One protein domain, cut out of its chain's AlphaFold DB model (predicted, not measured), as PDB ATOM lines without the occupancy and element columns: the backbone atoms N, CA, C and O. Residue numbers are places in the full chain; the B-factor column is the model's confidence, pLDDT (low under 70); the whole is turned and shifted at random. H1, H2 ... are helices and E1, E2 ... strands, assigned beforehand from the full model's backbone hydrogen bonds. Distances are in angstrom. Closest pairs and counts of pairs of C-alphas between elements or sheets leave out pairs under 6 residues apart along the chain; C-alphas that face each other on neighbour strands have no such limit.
ATOM      1  N   THR A   4      -9.323 -18.541 -22.283       32.44
ATOM      2  CA  THR A   4      -9.483 -18.003 -20.917       32.44
ATOM      3  C   THR A   4      -9.812 -19.078 -19.867       32.44
ATOM      4  O   THR A   4      -9.326 -18.990 -18.737       32.44
ATOM      5  N   SER A   5     -10.540 -20.139 -20.232       31.89
ATOM      6  CA  SER A   5     -10.835 -21.283 -19.339       31.89
ATOM      7  C   SER A   5      -9.606 -22.165 -19.055       31.89
ATOM      8  O   SER A   5      -9.450 -22.701 -17.962       31.89
ATOM      9  N   LYS A   6      -8.673 -22.266 -20.014       30.77
ATOM     10  CA  LYS A   6      -7.440 -23.065 -19.883       30.77
ATOM     11  C   LYS A   6      -6.323 -22.350 -19.108       30.77
ATOM     12  O   LYS A   6      -5.475 -23.007 -18.512       30.77
ATOM     13  N   ASN A   7      -6.310 -21.013 -19.090       37.16
ATOM     14  CA  ASN A   7      -5.326 -20.244 -18.314       37.16
ATOM     15  C   ASN A   7      -5.732 -20.053 -16.843       37.16
ATOM     16  O   ASN A   7      -4.853 -20.003 -15.983       37.16
ATOM     17  N   SER A   8      -7.032 -20.009 -16.532       36.59
ATOM     18  CA  SER A   8      -7.523 -20.073 -15.145       36.59
ATOM     19  C   SER A   8      -7.251 -21.444 -14.512       36.59
ATOM     20  O   SER A   8      -6.785 -21.508 -13.377       36.59
ATOM     21  N   SER A   9      -7.404 -22.539 -15.267       39.31
ATOM     22  CA  SER A   9      -7.124 -23.893 -14.764       39.31
ATOM     23  C   SER A   9      -5.636 -24.159 -14.464       39.31
ATOM     24  O   SER A   9      -5.328 -24.855 -13.496       39.31
ATOM     25  N   LYS A  10      -4.698 -23.563 -15.220       36.06
ATOM     26  CA  LYS A  10      -3.244 -23.688 -14.974       36.06
ATOM     27  C   LYS A  10      -2.737 -22.869 -13.781       36.06
ATOM     28  O   LYS A  10      -1.849 -23.340 -13.073       36.06
ATOM     29  N   ILE A  11      -3.293 -21.679 -13.526       45.25
ATOM     30  CA  ILE A  11      -2.992 -20.907 -12.303       45.25
ATOM     31  C   ILE A  11      -3.551 -21.642 -11.074       45.25
ATOM     32  O   ILE A  11      -2.849 -21.757 -10.069       45.25
ATOM     33  N   ASN A  12      -4.742 -22.242 -11.198       41.72
ATOM     34  CA  ASN A  12      -5.334 -23.088 -10.160       41.72
ATOM     35  C   ASN A  12      -4.455 -24.304  -9.821       41.72
ATOM     36  O   ASN A  12      -4.335 -24.654  -8.655       41.72
ATOM     37  N   ALA A  13      -3.789 -24.938 -10.791       39.44
ATOM     38  CA  ALA A  13      -2.985 -26.142 -10.544       39.44
ATOM     39  C   ALA A  13      -1.719 -25.909  -9.692       39.44
ATOM     40  O   ALA A  13      -1.337 -26.787  -8.924       39.44
ATOM     41  N   LYS A  14      -1.078 -24.734  -9.783       41.94
ATOM     42  CA  LYS A  14       0.192 -24.445  -9.078       41.94
ATOM     43  C   LYS A  14       0.001 -24.004  -7.618       41.94
ATOM     44  O   LYS A  14       0.948 -24.051  -6.840       41.94
ATOM     45  N   LEU A  15      -1.215 -23.584  -7.254       45.53
ATOM     46  CA  LEU A  15      -1.630 -23.241  -5.884       45.53
ATOM     47  C   LEU A  15      -2.553 -24.290  -5.245       45.53
ATOM     48  O   LEU A  15      -2.746 -24.251  -4.036       45.53
ATOM     49  N   LYS A  16      -3.028 -25.278  -6.020       45.16
ATOM     50  CA  LYS A  16      -3.712 -26.509  -5.570       45.16
ATOM     51  C   LYS A  16      -2.840 -27.458  -4.722       45.16
ATOM     52  O   LYS A  16      -3.192 -28.622  -4.554       45.16
ATOM     53  N   GLY A  17      -1.719 -26.994  -4.163       52.88
ATOM     54  CA  GLY A  17      -1.162 -27.654  -2.979       52.88
ATOM     55  C   GLY A  17      -2.195 -27.574  -1.851       52.88
ATOM     56  O   GLY A  17      -2.954 -26.610  -1.822       52.88
ATOM     57  N   ASN A  18      -2.271 -28.577  -0.966       61.44
ATOM     58  CA  ASN A  18      -3.232 -28.625   0.151       61.44
ATOM     59  C   ASN A  18      -3.332 -27.257   0.862       61.44
ATOM     60  O   ASN A  18      -2.485 -26.910   1.685       61.44
ATOM     61  N   LEU A  19      -4.359 -26.467   0.524       77.12
ATOM     62  CA  LEU A  19      -4.721 -25.267   1.269       77.12
ATOM     63  C   LEU A  19      -5.046 -25.719   2.687       77.12
ATOM     64  O   LEU A  19      -5.783 -26.687   2.871       77.12
ATOM     65  N   MET A  20      -4.447 -25.056   3.676       85.81
ATOM     66  CA  MET A  20      -4.688 -25.421   5.067       85.81
ATOM     67  C   MET A  20      -6.175 -25.228   5.396       85.81
ATOM     68  O   MET A  20      -6.749 -24.242   4.920       85.81
ATOM     69  N   PRO A  21      -6.774 -26.102   6.229       89.44
ATOM     70  CA  PRO A  21      -8.179 -25.997   6.631       89.44
ATOM     71  C   PRO A  21      -8.576 -24.590   7.100       89.44
ATOM     72  O   PRO A  21      -9.641 -24.096   6.741       89.44
ATOM     73  N   GLU A  22      -7.662 -23.896   7.785       91.62
ATOM     74  CA  GLU A  22      -7.831 -22.518   8.261       91.62
ATOM     75  C   GLU A  22      -8.285 -21.524   7.175       91.62
ATOM     76  O   GLU A  22      -9.058 -20.613   7.461       91.62
ATOM     77  N   TYR A  23      -7.847 -21.685   5.919       93.31
ATOM     78  CA  TYR A  23      -8.254 -20.782   4.834       93.31
ATOM     79  C   TYR A  23      -9.710 -20.991   4.429       93.31
ATOM     80  O   TYR A  23     -10.382 -20.018   4.097       93.31
ATOM     81  N   TYR A  24     -10.204 -22.231   4.477       93.44
ATOM     82  CA  TYR A  24     -11.625 -22.509   4.286       93.44
ATOM     83  C   TYR A  24     -12.427 -21.963   5.467       93.44
ATOM     84  O   TYR A  24     -13.454 -21.323   5.253       93.44
ATOM     85  N   CYS A  25     -11.924 -22.150   6.696       93.56
ATOM     86  CA  CYS A  25     -12.539 -21.610   7.911       93.56
ATOM     87  C   CYS A  25     -12.715 -20.101   7.850       93.56
ATOM     88  O   CYS A  25     -13.833 -19.593   7.922       93.56
ATOM     89  N   THR A  26     -11.614 -19.410   7.583       95.56
ATOM     90  CA  THR A  26     -11.598 -17.964   7.394       95.56
ATOM     91  C   THR A  26     -12.461 -17.544   6.204       95.56
ATOM     92  O   THR A  26     -13.182 -16.557   6.298       95.56
ATOM     93  N   GLY A  27     -12.429 -18.289   5.094       95.94
ATOM     94  CA  GLY A  27     -13.256 -18.029   3.918       95.94
ATOM     95  C   GLY A  27     -14.741 -17.974   4.261       95.94
ATOM     96  O   GLY A  27     -15.390 -16.977   3.959       95.94
ATOM     97  N   ARG A  28     -15.264 -18.998   4.944       95.50
ATOM     98  CA  ARG A  28     -16.686 -19.050   5.311       95.50
ATOM     99  C   ARG A  28     -17.062 -17.997   6.351       95.50
ATOM    100  O   ARG A  28     -18.083 -17.341   6.174       95.50
ATOM    101  N   LEU A  29     -16.223 -17.774   7.368       96.44
ATOM    102  CA  LEU A  29     -16.455 -16.705   8.346       96.44
ATOM    103  C   LEU A  29     -16.521 -15.334   7.660       96.44
ATOM    104  O   LEU A  29     -17.434 -14.556   7.905       96.44
ATOM    105  N   VAL A  30     -15.610 -15.044   6.727       96.44
ATOM    106  CA  VAL A  30     -15.656 -13.797   5.949       96.44
ATOM    107  C   VAL A  30     -16.928 -13.714   5.099       96.44
ATOM    108  O   VAL A  30     -17.515 -12.640   5.013       96.44
ATOM    109  N   THR A  31     -17.385 -14.805   4.472       95.44
ATOM    110  CA  THR A  31     -18.647 -14.777   3.705       95.44
ATOM    111  C   THR A  31     -19.871 -14.542   4.579       95.44
ATOM    112  O   THR A  31     -20.780 -13.837   4.150       95.44
ATOM    113  N   GLU A  32     -19.866 -15.086   5.794       96.00
ATOM    114  CA  GLU A  32     -20.905 -14.877   6.794       96.00
ATOM    115  C   GLU A  32     -20.912 -13.425   7.275       96.00
ATOM    116  O   GLU A  32     -21.921 -12.745   7.137       96.00
ATOM    117  N   LEU A  33     -19.778 -12.885   7.728       96.06
ATOM    118  CA  LEU A  33     -19.689 -11.505   8.229       96.06
ATOM    119  C   LEU A  33     -20.042 -10.454   7.170       96.06
ATOM    120  O   LEU A  33     -20.524  -9.371   7.481       96.06
ATOM    121  N   VAL A  34     -19.840 -10.759   5.888       93.62
ATOM    122  CA  VAL A  34     -20.213  -9.855   4.793       93.62
ATOM    123  C   VAL A  34     -21.735  -9.691   4.666       93.62
ATOM    124  O   VAL A  34     -22.175  -8.712   4.049       93.62
ATOM    125  N   THR A  35     -22.541 -10.585   5.252       94.06
ATOM    126  CA  THR A  35     -24.008 -10.444   5.326       94.06
ATOM    127  C   THR A  35     -24.449  -9.243   6.166       94.06
ATOM    128  O   THR A  35     -25.504  -8.684   5.885       94.06
ATOM    129  N   LEU A  36     -23.599  -8.735   7.069       95.00
ATOM    130  CA  LEU A  36     -23.846  -7.515   7.857       95.00
ATOM    131  C   LEU A  36     -24.036  -6.248   7.003       95.00
ATOM    132  O   LEU A  36     -24.545  -5.237   7.479       95.00
ATOM    133  N   ASN A  37     -23.645  -6.294   5.725       92.31
ATOM    134  CA  ASN A  37     -23.939  -5.227   4.764       92.31
ATOM    135  C   ASN A  37     -25.425  -5.190   4.363       92.31
ATOM    136  O   ASN A  37     -25.924  -4.158   3.931       92.31
ATOM    137  N   GLU A  38     -26.128  -6.315   4.466       89.75
ATOM    138  CA  GLU A  38     -27.564  -6.406   4.187       89.75
ATOM    139  C   GLU A  38     -28.392  -6.355   5.473       89.75
ATOM    140  O   GLU A  38     -29.506  -5.831   5.443       89.75
ATOM    141  N   LEU A 238      -6.726 -11.508   7.099       94.00
ATOM    142  CA  LEU A 238      -5.445 -11.634   6.392       94.00
ATOM    143  C   LEU A 238      -4.224 -11.542   7.320       94.00
ATOM    144  O   LEU A 238      -3.211 -12.199   7.056       94.00
ATOM    145  N   LEU A 239      -4.285 -10.722   8.373       91.38
ATOM    146  CA  LEU A 239      -3.221 -10.631   9.376       91.38
ATOM    147  C   LEU A 239      -3.110 -11.944  10.165       91.38
ATOM    148  O   LEU A 239      -1.992 -12.445  10.341       91.38
ATOM    149  N   GLU A 240      -4.249 -12.534  10.533       90.19
ATOM    150  CA  GLU A 240      -4.315 -13.784  11.297       90.19
ATOM    151  C   GLU A 240      -3.853 -14.999  10.501       90.19
ATOM    152  O   GLU A 240      -2.989 -15.753  10.958       90.19
ATOM    153  N   LEU A 241      -4.310 -15.136   9.253       88.12
ATOM    154  CA  LEU A 241      -3.873 -16.208   8.349       88.12
ATOM    155  C   LEU A 241      -2.355 -16.230   8.132       88.12
ATOM    156  O   LEU A 241      -1.767 -17.278   7.852       88.12
ATOM    157  N   ARG A 242      -1.712 -15.067   8.250       72.94
ATOM    158  CA  ARG A 242      -0.265 -14.913   8.105       72.94
ATOM    159  C   ARG A 242       0.484 -14.998   9.440       72.94
ATOM    160  O   ARG A 242       1.717 -15.000   9.436       72.94
ATOM    161  N   LYS A 243      -0.228 -15.032  10.576       70.69
ATOM    162  CA  LYS A 243       0.323 -14.829  11.931       70.69
ATOM    163  C   LYS A 243       1.203 -13.569  11.996       70.69
ATOM    164  O   LYS A 243       2.278 -13.569  12.602       70.69
ATOM    165  N   LEU A 244       0.797 -12.508  11.285       54.09
ATOM    166  CA  LEU A 244       1.617 -11.312  11.059       54.09
ATOM    167  C   LEU A 244       1.902 -10.521  12.319       54.09
ATOM    168  O   LEU A 244       3.015 -10.010  12.446       54.09
ATOM    169  N   GLU A 245       0.926 -10.409  13.215       49.09
ATOM    170  CA  GLU A 245       1.128  -9.687  14.468       49.09
ATOM    171  C   GLU A 245       2.260 -10.329  15.272       49.09
ATOM    172  O   GLU A 245       3.218  -9.659  15.645       49.09
ATOM    173  N   ARG A 246       2.232 -11.663  15.402       52.34
ATOM    174  CA  ARG A 246       3.173 -12.418  16.243       52.34
ATOM    175  C   ARG A 246       4.577 -12.583  15.640       52.34
ATOM    176  O   ARG A 246       5.518 -12.828  16.384       52.34
ATOM    177  N   LYS A 247       4.749 -12.469  14.313       47.66
ATOM    178  CA  LYS A 247       6.051 -12.693  13.634       47.66
ATOM    179  C   LYS A 247       6.644 -11.485  12.902       47.66
ATOM    180  O   LYS A 247       7.786 -11.562  12.463       47.66
ATOM    181  N   ASN A 248       5.888 -10.409  12.678       53.31
ATOM    182  CA  ASN A 248       6.282  -9.343  11.746       53.31
ATOM    183  C   ASN A 248       5.996  -7.906  12.220       53.31
ATOM    184  O   ASN A 248       6.332  -6.984  11.466       53.31
ATOM    185  N   GLY A 249       5.392  -7.717  13.403       63.50
ATOM    186  CA  GLY A 249       5.206  -6.406  14.043       63.50
ATOM    187  C   GLY A 249       4.236  -5.462  13.324       63.50
ATOM    188  O   GLY A 249       4.442  -4.249  13.331       63.50
ATOM    189  N   ILE A 250       3.220  -5.994  12.634       75.88
ATOM    190  CA  ILE A 250       2.165  -5.165  12.028       75.88
ATOM    191  C   ILE A 250       1.072  -4.954  13.069       75.88
ATOM    192  O   ILE A 250       0.403  -5.909  13.426       75.88
ATOM    193  N   ASP A 251       0.894  -3.714  13.510       84.38
ATOM    194  CA  ASP A 251      -0.167  -3.325  14.440       84.38
ATOM    195  C   ASP A 251      -1.532  -3.273  13.722       84.38
ATOM    196  O   ASP A 251      -1.697  -2.512  12.756       84.38
ATOM    197  N   ARG A 252      -2.504  -4.088  14.169       87.25
ATOM    198  CA  ARG A 252      -3.888  -4.098  13.646       87.25
ATOM    199  C   ARG A 252      -4.538  -2.713  13.688       87.25
ATOM    200  O   ARG A 252      -5.215  -2.341  12.729       87.25
ATOM    201  N   GLY A 253      -4.280  -1.918  14.728       85.75
ATOM    202  CA  GLY A 253      -4.797  -0.554  14.858       85.75
ATOM    203  C   GLY A 253      -4.373   0.334  13.693       85.75
ATOM    204  O   GLY A 253      -5.216   0.936  13.037       85.75
ATOM    205  N   LYS A 254      -3.088   0.330  13.328       86.94
ATOM    206  CA  LYS A 254      -2.549   1.057  12.165       86.94
ATOM    207  C   LYS A 254      -3.124   0.563  10.839       86.94
ATOM    208  O   LYS A 254      -3.221   1.348   9.893       86.94
ATOM    209  N   VAL A 255      -3.479  -0.719  10.728       90.56
ATOM    210  CA  VAL A 255      -4.160  -1.257   9.537       90.56
ATOM    211  C   VAL A 255      -5.577  -0.704   9.450       90.56
ATOM    212  O   VAL A 255      -5.925  -0.135   8.417       90.56
ATOM    213  N   ILE A 256      -6.349  -0.800  10.535       89.81
ATOM    214  CA  ILE A 256      -7.703  -0.243  10.625       89.81
ATOM    215  C   ILE A 256      -7.679   1.260  10.344       89.81
ATOM    216  O   ILE A 256      -8.415   1.733   9.482       89.81
ATOM    217  N   GLU A 257      -6.780   2.000  10.987       87.12
ATOM    218  CA  GLU A 257      -6.560   3.411  10.703       87.12
ATOM    219  C   GLU A 257      -6.227   3.633   9.241       87.12
ATOM    220  O   GLU A 257      -6.810   4.508   8.642       87.12
ATOM    221  N   THR A 258      -5.335   2.864   8.616       87.81
ATOM    222  CA  THR A 258      -5.019   3.061   7.191       87.81
ATOM    223  C   THR A 258      -6.258   2.899   6.302       87.81
ATOM    224  O   THR A 258      -6.383   3.625   5.316       87.81
ATOM    225  N   ILE A 259      -7.171   1.988   6.656       88.69
ATOM    226  CA  ILE A 259      -8.429   1.735   5.937       88.69
ATOM    227  C   ILE A 259      -9.410   2.876   6.149       88.69
ATOM    228  O   ILE A 259      -9.825   3.492   5.166       88.69
ATOM    229  N   LEU A 260      -9.732   3.180   7.414       83.88
ATOM    230  CA  LEU A 260     -10.554   4.331   7.778       83.88
ATOM    231  C   LEU A 260     -10.002   5.549   7.061       83.88
ATOM    232  O   LEU A 260     -10.768   6.278   6.439       83.88
ATOM    233  N   PHE A 261      -8.667   5.670   7.100       79.56
ATOM    234  CA  PHE A 261      -7.844   6.805   6.732       79.56
ATOM    235  C   PHE A 261      -7.488   6.947   5.256       79.56
ATOM    236  O   PHE A 261      -6.821   7.913   4.886       79.56
ATOM    237  N   ASN A 262      -7.937   5.995   4.425       75.25
ATOM    238  CA  ASN A 262      -7.530   5.812   3.027       75.25
ATOM    239  C   ASN A 262      -6.078   6.273   2.779       75.25
ATOM    240  O   ASN A 262      -5.767   6.926   1.778       75.25
ATOM    241  N   LYS A 263      -5.194   6.016   3.755       71.44
ATOM    242  CA  LYS A 263      -3.841   6.558   3.750       71.44
ATOM    243  C   LYS A 263      -3.102   5.759   2.699       71.44
ATOM    244  O   LYS A 263      -3.042   4.531   2.778       71.44
ATOM    245  N   LEU A 264      -2.526   6.447   1.717       64.56
ATOM    246  CA  LEU A 264      -1.632   5.794   0.770       64.56
ATOM    247  C   LEU A 264      -0.466   5.200   1.562       64.56
ATOM    248  O   LEU A 264       0.346   5.916   2.139       64.56
ATOM    249  N   ASN A 265      -0.415   3.875   1.616       68.62
ATOM    250  CA  ASN A 265       0.637   3.136   2.289       68.62
ATOM    251  C   ASN A 265       1.245   2.178   1.262       68.62
ATOM    252  O   ASN A 265       0.540   1.370   0.662       68.62
ATOM    253  N   SER A 266       2.548   2.282   1.017       72.31
ATOM    254  CA  SER A 266       3.287   1.402   0.099       72.31
ATOM    255  C   SER A 266       3.948   0.214   0.820       72.31
ATOM    256  O   SER A 266       4.541  -0.656   0.183       72.31
ATOM    257  N   GLY A 267       3.827   0.145   2.153       85.69
ATOM    258  CA  GLY A 267       4.476  -0.839   3.017       85.69
ATOM    259  C   GLY A 267       3.705  -2.150   3.210       85.69
ATOM    260  O   GLY A 267       2.826  -2.529   2.434       85.69
ATOM    261  N   LYS A 268       4.050  -2.897   4.273       87.81
ATOM    262  CA  LYS A 268       3.368  -4.164   4.617       87.81
ATOM    263  C   LYS A 268       1.862  -3.948   4.855       87.81
ATOM    264  O   LYS A 268       1.070  -4.718   4.321       87.81
ATOM    265  N   ILE A 269       1.492  -2.883   5.571       89.81
ATOM    266  CA  ILE A 269       0.095  -2.491   5.830       89.81
ATOM    267  C   ILE A 269      -0.642  -2.212   4.519       89.81
ATOM    268  O   ILE A 269      -1.684  -2.803   4.258       89.81
ATOM    269  N   GLY A 270      -0.061  -1.385   3.649       89.81
ATOM    270  CA  GLY A 270      -0.653  -1.056   2.355       89.81
ATOM    271  C   GLY A 270      -0.939  -2.265   1.471       89.81
ATOM    272  O   GLY A 270      -1.979  -2.337   0.823       89.81
ATOM    273  N   ARG A 271      -0.046  -3.264   1.490       92.06
ATOM    274  CA  ARG A 271      -0.260  -4.538   0.789       92.06
ATOM    275  C   ARG A 271      -1.467  -5.308   1.333       92.06
ATOM    276  O   ARG A 271      -2.241  -5.810   0.524       92.06
ATOM    277  N   VAL A 272      -1.635  -5.371   2.657       92.50
ATOM    278  CA  VAL A 272      -2.790  -6.024   3.305       92.50
ATOM    279  C   VAL A 272      -4.085  -5.297   2.948       92.50
ATOM    280  O   VAL A 272      -5.009  -5.925   2.440       92.50
ATOM    281  N   VAL A 273      -4.122  -3.970   3.100       92.31
ATOM    282  CA  VAL A 273      -5.304  -3.150   2.785       92.31
ATOM    283  C   VAL A 273      -5.682  -3.245   1.304       92.31
ATOM    284  O   VAL A 273      -6.858  -3.383   0.963       92.31
ATOM    285  N   ASN A 274      -4.702  -3.215   0.397       92.31
ATOM    286  CA  ASN A 274      -4.946  -3.399  -1.034       92.31
ATOM    287  C   ASN A 274      -5.562  -4.777  -1.336       92.31
ATOM    288  O   ASN A 274      -6.458  -4.880  -2.177       92.31
ATOM    289  N   ASP A 275      -5.068  -5.832  -0.690       95.25
ATOM    290  CA  ASP A 275      -5.585  -7.183  -0.896       95.25
ATOM    291  C   ASP A 275      -6.990  -7.335  -0.314       95.25
ATOM    292  O   ASP A 275      -7.863  -7.860  -1.001       95.25
ATOM    293  N   ALA A 276      -7.250  -6.787   0.874       95.31
ATOM    294  CA  ALA A 276      -8.574  -6.785   1.485       95.31
ATOM    295  C   ALA A 276      -9.616  -6.061   0.620       95.31
ATOM    296  O   ALA A 276     -10.690  -6.601   0.371       95.31
ATOM    297  N   ASN A 277      -9.273  -4.900   0.050       93.81
ATOM    298  CA  ASN A 277     -10.132  -4.195  -0.910       93.81
ATOM    299  C   ASN A 277     -10.453  -5.042  -2.153       93.81
ATOM    300  O   ASN A 277     -11.569  -5.019  -2.674       93.81
ATOM    301  N   LYS A 278      -9.475  -5.794  -2.665       94.88
ATOM    302  CA  LYS A 278      -9.664  -6.678  -3.826       94.88
ATOM    303  C   LYS A 278     -10.519  -7.892  -3.492       94.88
ATOM    304  O   LYS A 278     -11.355  -8.278  -4.306       94.88
ATOM    305  N   ILE A 279     -10.335  -8.461  -2.308       96.31
ATOM    306  CA  ILE A 279     -11.156  -9.555  -1.790       96.31
ATOM    307  C   ILE A 279     -12.595  -9.087  -1.574       96.31
ATOM    308  O   ILE A 279     -13.518  -9.750  -2.041       96.31
ATOM    309  N   TYR A 280     -12.794  -7.903  -0.993       95.44
ATOM    310  CA  TYR A 280     -14.116  -7.293  -0.887       95.44
ATOM    311  C   TYR A 280     -14.785  -7.153  -2.262       95.44
ATOM    312  O   TYR A 280     -15.930  -7.558  -2.426       95.44
ATOM    313  N   LYS A 281     -14.062  -6.687  -3.294       93.44
ATOM    314  CA  LYS A 281     -14.593  -6.618  -4.673       93.44
ATOM    315  C   LYS A 281     -15.019  -7.982  -5.224       93.44
ATOM    316  O   LYS A 281     -16.026  -8.054  -5.930       93.44
ATOM    317  N   ILE A 282     -14.282  -9.055  -4.916       94.25
ATOM    318  CA  ILE A 282     -14.668 -10.425  -5.289       94.25
ATOM    319  C   ILE A 282     -16.006 -10.780  -4.633       94.25
ATOM    320  O   ILE A 282     -16.943 -11.159  -5.336       94.25
ATOM    321  N   LEU A 283     -16.120 -10.593  -3.318       94.19
ATOM    322  CA  LEU A 283     -17.325 -10.916  -2.548       94.19
ATOM    323  C   LEU A 283     -18.531 -10.077  -2.971       94.19
ATOM    324  O   LEU A 283     -19.591 -10.634  -3.244       94.19
ATOM    325  N   ALA A 284     -18.358  -8.764  -3.113       91.69
ATOM    326  CA  ALA A 284     -19.399  -7.847  -3.566       91.69
ATOM    327  C   ALA A 284     -19.918  -8.224  -4.962       91.69
ATOM    328  O   ALA A 284     -21.125  -8.253  -5.188       91.69
ATOM    329  N   THR A 285     -19.026  -8.597  -5.889       92.69
ATOM    330  CA  THR A 285     -19.440  -9.064  -7.223       92.69
ATOM    331  C   THR A 285     -20.211 -10.378  -7.131       92.69
ATOM    332  O   THR A 285     -21.251 -10.525  -7.769       92.69
ATOM    333  N   ARG A 286     -19.718 -11.357  -6.359       92.81
ATOM    334  CA  ARG A 286     -20.404 -12.647  -6.209       92.81
ATOM    335  C   ARG A 286     -21.790 -12.478  -5.580       92.81
ATOM    336  O   ARG A 286     -22.740 -13.060  -6.089       92.81
ATOM    337  N   ARG A 287     -21.923 -11.628  -4.558       91.50
ATOM    338  CA  ARG A 287     -23.211 -11.254  -3.953       91.50
ATOM    339  C   ARG A 287     -24.152 -10.600  -4.954       91.50
ATOM    340  O   ARG A 287     -25.287 -11.034  -5.091       91.50
ATOM    341  N   ALA A 288     -23.671  -9.614  -5.706       91.06
ATOM    342  CA  ALA A 288     -24.474  -8.954  -6.729       91.06
ATOM    343  C   ALA A 288     -24.990  -9.945  -7.793       91.06
ATOM    344  O   ALA A 288     -26.142  -9.837  -8.204       91.06
ATOM    345  N   LYS A 289     -24.195 -10.952  -8.181       92.25
ATOM    346  CA  LYS A 289     -24.669 -12.034  -9.065       92.25
ATOM    347  C   LYS A 289     -25.785 -12.871  -8.440       92.25
ATOM    348  O   LYS A 289     -26.746 -13.177  -9.134       92.25
ATOM    349  N   LEU A 290     -25.676 -13.223  -7.156       90.56
ATOM    350  CA  LEU A 290     -26.744 -13.937  -6.437       90.56
ATOM    351  C   LEU A 290     -28.025 -13.100  -6.330       90.56
ATOM    352  O   LEU A 290     -29.119 -13.644  -6.371       90.56
ATOM    353  N   GLN A 291     -27.897 -11.772  -6.284       89.75
ATOM    354  CA  GLN A 291     -29.015 -10.823  -6.351       89.75
ATOM    355  C   GLN A 291     -29.577 -10.639  -7.779       89.75
ATOM    356  O   GLN A 291     -30.330  -9.701  -8.023       89.75
ATOM    357  N   GLY A 292     -29.173 -11.464  -8.751       93.31
ATOM    358  CA  GLY A 292     -29.629 -11.373 -10.141       93.31
ATOM    359  C   GLY A 292     -29.051 -10.193 -10.933       93.31
ATOM    360  O   GLY A 292     -29.474  -9.946 -12.061       93.31
ATOM    361  N   LYS A 293     -28.074  -9.452 -10.389       93.56
ATOM    362  CA  LYS A 293     -27.466  -8.310 -11.087       93.56
ATOM    363  C   LYS A 293     -26.496  -8.798 -12.162       93.56
ATOM    364  O   LYS A 293     -25.648  -9.662 -11.917       93.56
ATOM    365  N   ASN A 294     -26.553  -8.178 -13.339       93.62
ATOM    366  CA  ASN A 294     -25.630  -8.457 -14.437       93.62
ATOM    367  C   ASN A 294     -24.270  -7.772 -14.204       93.62
ATOM    368  O   ASN A 294     -23.988  -6.702 -14.739       93.62
ATOM    369  N   VAL A 295     -23.436  -8.380 -13.360       91.75
ATOM    370  CA  VAL A 295     -22.082  -7.899 -13.056       91.75
ATOM    371  C   VAL A 295     -21.026  -8.914 -13.485       91.75
ATOM    372  O   VAL A 295     -21.180 -10.130 -13.335       91.75
ATOM    373  N   SER A 296     -19.894  -8.420 -13.982       88.56
ATOM    374  CA  SER A 296     -18.727  -9.239 -14.302       88.56
ATOM    375  C   SER A 296     -17.479  -8.679 -13.628       88.56
ATOM    376  O   SER A 296     -17.386  -7.489 -13.335       88.56
ATOM    377  N   LEU A 297     -16.517  -9.554 -13.342       88.69
ATOM    378  CA  LEU A 297     -15.274  -9.185 -12.676       88.69
ATOM    379  C   LEU A 297     -14.116  -9.912 -13.349       88.69
ATOM    380  O   LEU A 297     -14.148 -11.136 -13.493       88.69
ATOM    381  N   ASN A 298     -13.070  -9.173 -13.728       90.50
ATOM    382  CA  ASN A 298     -11.832  -9.772 -14.223       90.50
ATOM    383  C   ASN A 298     -11.043 -10.389 -13.058       90.50
ATOM    384  O   ASN A 298     -10.061  -9.819 -12.572       90.50
ATOM    385  N   PHE A 299     -11.470 -11.575 -12.621       87.94
ATOM    386  CA  PHE A 299     -10.828 -12.289 -11.520       87.94
ATOM    387  C   PHE A 299      -9.345 -12.547 -11.793       87.94
ATOM    388  O   PHE A 299      -8.519 -12.345 -10.912       87.94
ATOM    389  N   SER A 300      -8.978 -12.905 -13.028       89.06
ATOM    390  CA  SER A 300      -7.579 -13.178 -13.380       89.06
ATOM    391  C   SER A 300      -6.671 -11.958 -13.178       89.06
ATOM    392  O   SER A 300      -5.554 -12.089 -12.675       89.06
ATOM    393  N   GLY A 301      -7.163 -10.763 -13.523       91.56
ATOM    394  CA  GLY A 301      -6.464  -9.500 -13.305       91.56
ATOM    395  C   GLY A 301      -6.365  -9.158 -11.821       91.56
ATOM    396  O   GLY A 301      -5.278  -8.842 -11.332       91.56
ATOM    397  N   ILE A 302      -7.472  -9.298 -11.081       91.69
ATOM    398  CA  ILE A 302      -7.490  -9.069  -9.630       91.69
ATOM    399  C   ILE A 302      -6.499  -9.996  -8.937       91.69
ATOM    400  O   ILE A 302      -5.624  -9.511  -8.222       91.69
ATOM    401  N   PHE A 303      -6.570 -11.292  -9.224       92.81
ATOM    402  CA  PHE A 303      -5.725 -12.320  -8.635       92.81
ATOM    403  C   PHE A 303      -4.231 -12.050  -8.855       92.81
ATOM    404  O   PHE A 303      -3.442 -12.079  -7.911       92.81
ATOM    405  N   LYS A 304      -3.833 -11.705 -10.090       93.12
ATOM    406  CA  LYS A 304      -2.443 -11.332 -10.418       93.12
ATOM    407  C   LYS A 304      -1.964 -10.101  -9.649       93.12
ATOM    408  O   LYS A 304      -0.774  -9.973  -9.376       93.12
ATOM    409  N   SER A 305      -2.880  -9.201  -9.306       93.69
ATOM    410  CA  SER A 305      -2.574  -7.936  -8.642       93.69
ATOM    411  C   SER A 305      -2.583  -8.006  -7.105       93.69
ATOM    412  O   SER A 305      -2.273  -6.993  -6.464       93.69
ATOM    413  N   LEU A 306      -2.946  -9.151  -6.512       94.88
ATOM    414  CA  LEU A 306      -2.837  -9.402  -5.069       94.88
ATOM    415  C   LEU A 306      -1.362  -9.454  -4.645       94.88
ATOM    416  O   LEU A 306      -0.506  -9.995  -5.353       94.88
ATOM    417  N   LYS A 307      -1.059  -8.857  -3.495       93.44
ATOM    418  CA  LYS A 307       0.296  -8.526  -3.035       93.44
ATOM    419  C   LYS A 307       0.839  -9.505  -2.000       93.44
ATOM    420  O   LYS A 307       2.056  -9.591  -1.842       93.44
ATOM    421  N   THR A 308      -0.032 -10.221  -1.302       91.81
ATOM    422  CA  THR A 308       0.296 -11.168  -0.232       91.81
ATOM    423  C   THR A 308      -0.022 -12.603  -0.653       91.81
ATOM    424  O   THR A 308      -0.815 -12.842  -1.568       91.81
ATOM    425  N   VAL A 309       0.636 -13.579  -0.022       90.88
ATOM    426  CA  VAL A 309       0.379 -15.007  -0.286       90.88
ATOM    427  C   VAL A 309      -0.996 -15.389   0.255       90.88
ATOM    428  O   VAL A 309      -1.743 -16.122  -0.383       90.88
ATOM    429  N   GLU A 310      -1.344 -14.836   1.404       92.75
ATOM    430  CA  GLU A 310      -2.573 -15.059   2.148       92.75
ATOM    431  C   GLU A 310      -3.749 -14.440   1.411       92.75
ATOM    432  O   GLU A 310      -4.752 -15.112   1.214       92.75
ATOM    433  N   GLY A 311      -3.575 -13.228   0.874       94.94
ATOM    434  CA  GLY A 311      -4.546 -12.598  -0.012       94.94
ATOM    435  C   GLY A 311      -4.837 -13.446  -1.247       94.94
ATOM    436  O   GLY A 311      -5.998 -13.648  -1.585       94.94
ATOM    437  N   LYS A 312      -3.807 -14.012  -1.894       94.88
ATOM    438  CA  LYS A 312      -3.986 -14.931  -3.036       94.88
ATOM    439  C   LYS A 312      -4.731 -16.206  -2.645       94.88
ATOM    440  O   LYS A 312      -5.670 -16.585  -3.337       94.88
ATOM    441  N   LYS A 313      -4.335 -16.853  -1.548       94.38
ATOM    442  CA  LYS A 313      -4.966 -18.090  -1.064       94.38
ATOM    443  C   LYS A 313      -6.421 -17.864  -0.647       94.38
ATOM    444  O   LYS A 313      -7.292 -18.610  -1.079       94.38
ATOM    445  N   LEU A 314      -6.699 -16.810   0.124       95.19
ATOM    446  CA  LEU A 314      -8.056 -16.463   0.546       95.19
ATOM    447  C   LEU A 314      -8.924 -16.066  -0.656       95.19
ATOM    448  O   LEU A 314     -10.046 -16.541  -0.772       95.19
ATOM    449  N   ALA A 315      -8.403 -15.273  -1.599       95.31
ATOM    450  CA  ALA A 315      -9.128 -14.935  -2.824       95.31
ATOM    451  C   ALA A 315      -9.464 -16.166  -3.678       95.31
ATOM    452  O   ALA A 315     -10.537 -16.202  -4.272       95.31
ATOM    453  N   GLN A 316      -8.572 -17.161  -3.738       92.50
ATOM    454  CA  GLN A 316      -8.849 -18.427  -4.416       92.50
ATOM    455  C   GLN A 316     -10.010 -19.167  -3.737       92.50
ATOM    456  O   GLN A 316     -11.000 -19.471  -4.401       92.50
ATOM    457  N   ILE A 317      -9.933 -19.378  -2.419       92.44
ATOM    458  CA  ILE A 317     -11.006 -20.016  -1.640       92.44
ATOM    459  C   ILE A 317     -12.340 -19.302  -1.859       92.44
ATOM    460  O   ILE A 317     -13.325 -19.932  -2.224       92.44
ATOM    461  N   LEU A 318     -12.355 -17.975  -1.739       93.81
ATOM    462  CA  LEU A 318     -13.555 -17.150  -1.899       93.81
ATOM    463  C   LEU A 318     -14.101 -17.098  -3.330       93.81
ATOM    464  O   LEU A 318     -15.142 -16.480  -3.552       93.81
ATOM    465  N   THR A 319     -13.441 -17.719  -4.308       89.94
ATOM    466  CA  THR A 319     -14.036 -17.989  -5.627       89.94
ATOM    467  C   THR A 319     -14.554 -19.403  -5.800       89.94
ATOM    468  O   THR A 319     -15.375 -19.621  -6.686       89.94
ATOM    469  N   GLU A 320     -14.080 -20.339  -4.983       87.75
ATOM    470  CA  GLU A 320     -14.397 -21.762  -5.087       87.75
ATOM    471  C   GLU A 320     -15.560 -22.155  -4.166       87.75
ATOM    472  O   GLU A 320     -16.433 -22.896  -4.606       87.75
ATOM    473  N   ILE A 321     -15.605 -21.632  -2.933       91.06
ATOM    474  CA  ILE A 321     -16.649 -21.981  -1.954       91.06
ATOM    475  C   ILE A 321     -18.021 -21.455  -2.369       91.06
ATOM    476  O   ILE A 321     -18.124 -20.384  -2.983       91.06
ATOM    477  N   ASP A 322     -19.082 -22.156  -1.981       91.88
ATOM    478  CA  ASP A 322     -20.429 -21.590  -2.032       91.88
ATOM    479  C   ASP A 322     -20.577 -20.526  -0.922       91.88
ATOM    480  O   ASP A 322     -20.157 -20.724   0.218       91.88
ATOM    481  N   LEU A 323     -21.158 -19.367  -1.254       92.62
ATOM    482  CA  LEU A 323     -21.397 -18.302  -0.276       92.62
ATOM    483  C   LEU A 323     -22.441 -18.697   0.782       92.62
ATOM    484  O   LEU A 323     -22.548 -18.003   1.788       92.62
ATOM    485  N   TYR A 324     -23.178 -19.794   0.575       91.69
ATOM    486  CA  TYR A 324     -24.136 -20.356   1.530       91.69
ATOM    487  C   TYR A 324     -23.565 -21.482   2.407       91.69
ATOM    488  O   TYR A 324     -24.297 -22.018   3.236       91.69
ATOM    489  N   GLU A 325     -22.284 -21.858   2.277       93.88
ATOM    490  CA  GLU A 325     -21.716 -22.956   3.085       93.88
ATOM    491  C   GLU A 325     -21.895 -22.731   4.593       93.88
ATOM    492  O   GLU A 325     -22.257 -23.667   5.302       93.88
ATOM    493  N   TRP A 326     -21.696 -21.500   5.082       92.50
ATOM    494  CA  TRP A 326     -21.877 -21.159   6.500       92.50
ATOM    495  C   TRP A 326     -23.315 -21.427   6.982       92.50
ATOM    496  O   TRP A 326     -23.507 -21.976   8.066       92.50
ATOM    497  N   TRP A 327     -24.315 -21.113   6.152       92.75
ATOM    498  CA  TRP A 327     -25.730 -21.353   6.440       92.75
ATOM    499  C   TRP A 327     -26.058 -22.843   6.390       92.75
ATOM    500  O   TRP A 327     -26.711 -23.376   7.283       92.75
ATOM    501  N   ASN A 328     -25.552 -23.550   5.381       94.06
ATOM    502  CA  ASN A 328     -25.770 -24.986   5.244       94.06
ATOM    503  C   ASN A 328     -25.159 -25.773   6.410       94.06
ATOM    504  O   ASN A 328     -25.746 -26.754   6.859       94.06
ATOM    505  N   ILE A 329     -24.003 -25.347   6.926       92.44
ATOM    506  CA  ILE A 329     -23.404 -25.933   8.131       92.44
ATOM    507  C   ILE A 329     -24.279 -25.637   9.353       92.44
ATOM    508  O   ILE A 329     -24.620 -26.568  10.081       92.44
ATOM    509  N   LEU A 330     -24.693 -24.377   9.538       91.56
ATOM    510  CA  LEU A 330     -25.559 -23.958  10.646       91.56
ATOM    511  C   LEU A 330     -26.859 -24.771  10.705       91.56
ATOM    512  O   LEU A 330     -27.274 -25.205  11.776       91.56
ATOM    513  N   MET A 331     -27.478 -25.011   9.548       93.69
ATOM    514  CA  MET A 331     -28.737 -25.748   9.431       93.69
ATOM    515  C   MET A 331     -28.563 -27.276   9.412       93.69
ATOM    516  O   MET A 331     -29.544 -28.007   9.303       93.69
ATOM    517  N   GLY A 332     -27.331 -27.786   9.506       92.38
ATOM    518  CA  GLY A 332     -27.046 -29.224   9.489       92.38
ATOM    519  C   GLY A 332     -27.139 -29.888   8.107       92.38
ATOM    520  O   GLY A 332     -27.070 -31.114   8.006       92.38
ATOM    521  N   TYR A 333     -27.241 -29.098   7.036       94.19
ATOM    522  CA  TYR A 333     -27.308 -29.538   5.637       94.19
ATOM    523  C   TYR A 333     -25.955 -29.939   5.042       94.19
ATOM    524  O   TYR A 333     -25.888 -30.438   3.919       94.19
ATOM    525  N   GLY A 334     -24.868 -29.774   5.788       91.75
ATOM    526  CA  GLY A 334     -23.559 -30.290   5.418       91.75
ATOM    527  C   GLY A 334     -22.609 -30.368   6.602       91.75
ATOM    528  O   GLY A 334     -22.940 -29.971   7.717       91.75
ATOM    529  N   VAL A 335     -21.435 -30.938   6.360       91.12
ATOM    530  CA  VAL A 335     -20.345 -31.063   7.338       91.12
ATOM    531  C   VAL A 335     -19.025 -30.635   6.722       91.12
ATOM    532  O   VAL A 335     -18.903 -30.525   5.504       91.12
ATOM    533  N   ILE A 336     -18.036 -30.390   7.573       90.25
ATOM    534  CA  ILE A 336     -16.679 -30.052   7.159       90.25
ATOM    535  C   ILE A 336     -15.818 -31.320   7.222       90.25
ATOM    536  O   ILE A 336     -15.847 -32.039   8.219       90.25
ATOM    537  N   ASP A 337     -15.059 -31.602   6.163       89.00
ATOM    538  CA  ASP A 337     -14.083 -32.695   6.145       89.00
ATOM    539  C   ASP A 337     -12.792 -32.344   6.910       89.00
ATOM    540  O   ASP A 337     -12.558 -31.211   7.330       89.00
ATOM    541  N   ASN A 338     -11.884 -33.310   7.056       85.81
ATOM    542  CA  ASN A 338     -10.597 -33.088   7.726       85.81
ATOM    543  C   ASN A 338      -9.660 -32.092   7.003       85.81
ATOM    544  O   ASN A 338      -8.640 -31.688   7.560       85.81
ATOM    545  N   LYS A 339      -9.984 -31.687   5.771       85.31
ATOM    546  CA  LYS A 339      -9.261 -30.683   4.977       85.31
ATOM    547  C   LYS A 339      -9.942 -29.310   5.019       85.31
ATOM    548  O   LYS A 339      -9.457 -28.391   4.359       85.31
ATOM    549  N   GLY A 340     -11.015 -29.148   5.794       85.06
ATOM    550  CA  GLY A 340     -11.757 -27.895   5.933       85.06
ATOM    551  C   GLY A 340     -12.820 -27.655   4.857       85.06
ATOM    552  O   GLY A 340     -13.420 -26.575   4.846       85.06
ATOM    553  N   ARG A 341     -13.058 -28.622   3.962       87.88
ATOM    554  CA  ARG A 341     -13.972 -28.507   2.816       87.88
ATOM    555  C   ARG A 341     -15.393 -28.878   3.210       87.88
ATOM    556  O   ARG A 341     -15.601 -29.793   4.000       87.88
ATOM    557  N   PHE A 342     -16.362 -28.201   2.608       91.31
ATOM    558  CA  PHE A 342     -17.774 -28.509   2.782       91.31
ATOM    559  C   PHE A 342     -18.169 -29.794   2.035       91.31
ATOM    560  O   PHE A 342     -17.832 -29.981   0.866       91.31
ATOM    561  N   ILE A 343     -18.914 -30.664   2.715       91.12
ATOM    562  CA  ILE A 343     -19.566 -31.853   2.164       91.12
ATOM    563  C   ILE A 343     -21.071 -31.691   2.381       91.12
ATOM    564  O   ILE A 343     -21.535 -31.662   3.522       91.12
ATOM    565  N   SER A 344     -21.830 -31.617   1.285       89.31
ATOM    566  CA  SER A 344     -23.294 -31.592   1.342       89.31
ATOM    567  C   SER A 344     -23.835 -32.904   1.912       89.31
ATOM    568  O   SER A 344     -23.428 -33.988   1.493       89.31
ATOM    569  N   LYS A 345     -24.778 -32.801   2.852       86.69
ATOM    570  CA  LYS A 345     -25.638 -33.911   3.292       86.69
ATOM    571  C   LYS A 345     -26.947 -33.967   2.505       86.69
ATOM    572  O   LYS A 345     -27.607 -35.002   2.512       86.69
TER     573      LYS A 345
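AT A GLANCE: This is residues 4 to 38 and 238 to 345 of the 347 residues of the protein "HD domain-containing protein" of candidate division WWE3 bacterium RIFCSPHIGHO2_02_FULL_38_14 (UniProt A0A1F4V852). Two helices side by side, H6 and H8, make the core; H2 crosses H8 on one side, and short H7 lies on the other. A small strand hairpin, E1 and E2, sits with H9 at one end of the domain, short H4 and H5 lie toward the other end, and H1 lies at the rim. The printed part has 143 residues, mostly helix, in the order H1 to H9, then E1 and E2, an antiparallel sheet. It is compact, with a radius of gyration of the C-alphas of 15.8 A and spans of 44 by 35 by 34 A.

IN THESE COORDINATES: Look first near the end of the listing for E1, residues 334 to 336, and E2, residues 342 to 344. Before them come H9, residues 325 to 330, H8, residues 309 to 320 and 16.9 A long, and H7, residues 299 to 304. Find C-alpha 268 at (3.368, -4.164, 4.617); from there H6 runs 33.5 A to C-alpha 290 at (-26.744, -13.937, -6.437). Earlier stand H5, residues 252 to 260, 12.2 A, H4, residues 244 to 248, and H3, residues 238 to 241. H2, residues 21 to 37, spans 26.1 A, and H1, residues 4 to 15, spans 17.8 A from C-alpha 4 at (-9.483, -18.003, -20.917).

HOW THE PARTS SIT: Begin at the hairpin E1 and E2, antiparallel at 153 degrees: N 335 and O 343 are 2.9 A apart, N 343 and O 335 2.8 A, within hydrogen-bond range. The closest C-alphas of H9 and E1, Asn 328 and Gly 334, are 5.7 A apart. H9 touches residues 28 to 32 of H2, about perpendicular at 86 degrees, closest at C-alphas 326 and 28, 5.7 A. H2 touches residues 313 to 318 of H8, closest at C-alphas 27 and 318, 5.9 A, at a steep tilt of 69.8 degrees, only just short of about perpendicular. H8 touches H6 at a shallow tilt of 4 degrees, the same way, closest at C-alphas 311 and 275, 5.6 A. H7 is close to H6 but not clearly touching, closest at C-alphas 302 and 278, 6.6 A. H5 touches residues 269 to 273 of H6, closest at C-alphas 255 and 269, 5.8 A, at a steep tilt of 59 degrees. H3 only just touches H8, with 3 pairs of C-alphas within 8 A, closest at 238 and 310, 6.2 A. H4 is close to H3 but not clearly touching, closest at C-alphas 245 and 239, 6.8 A. H1 is close to H7 but not clearly touching, closest at C-alphas 8 and 300, 7.1 A. H4 to H9 have every O i to N i+4 pair within hydrogen-bond range, H1 has 6 of 8 and H2 10 of 13; H3 is too short for one.

THE WHOLE: The C-alphas farthest apart, Leu 264 and Lys 345, are 46.5 A apart. Residues 39 to 237 are not printed, and C-alphas 38 and 238 are 22.8 A apart across the cut. Of the links printed whole, H5 to H6 and H6 to H7 are short and the others tight. Mean pLDDT of the printed part is 83.4; look for values under 70 at residues 4 to 18, 244 to 249 and 264 to 265.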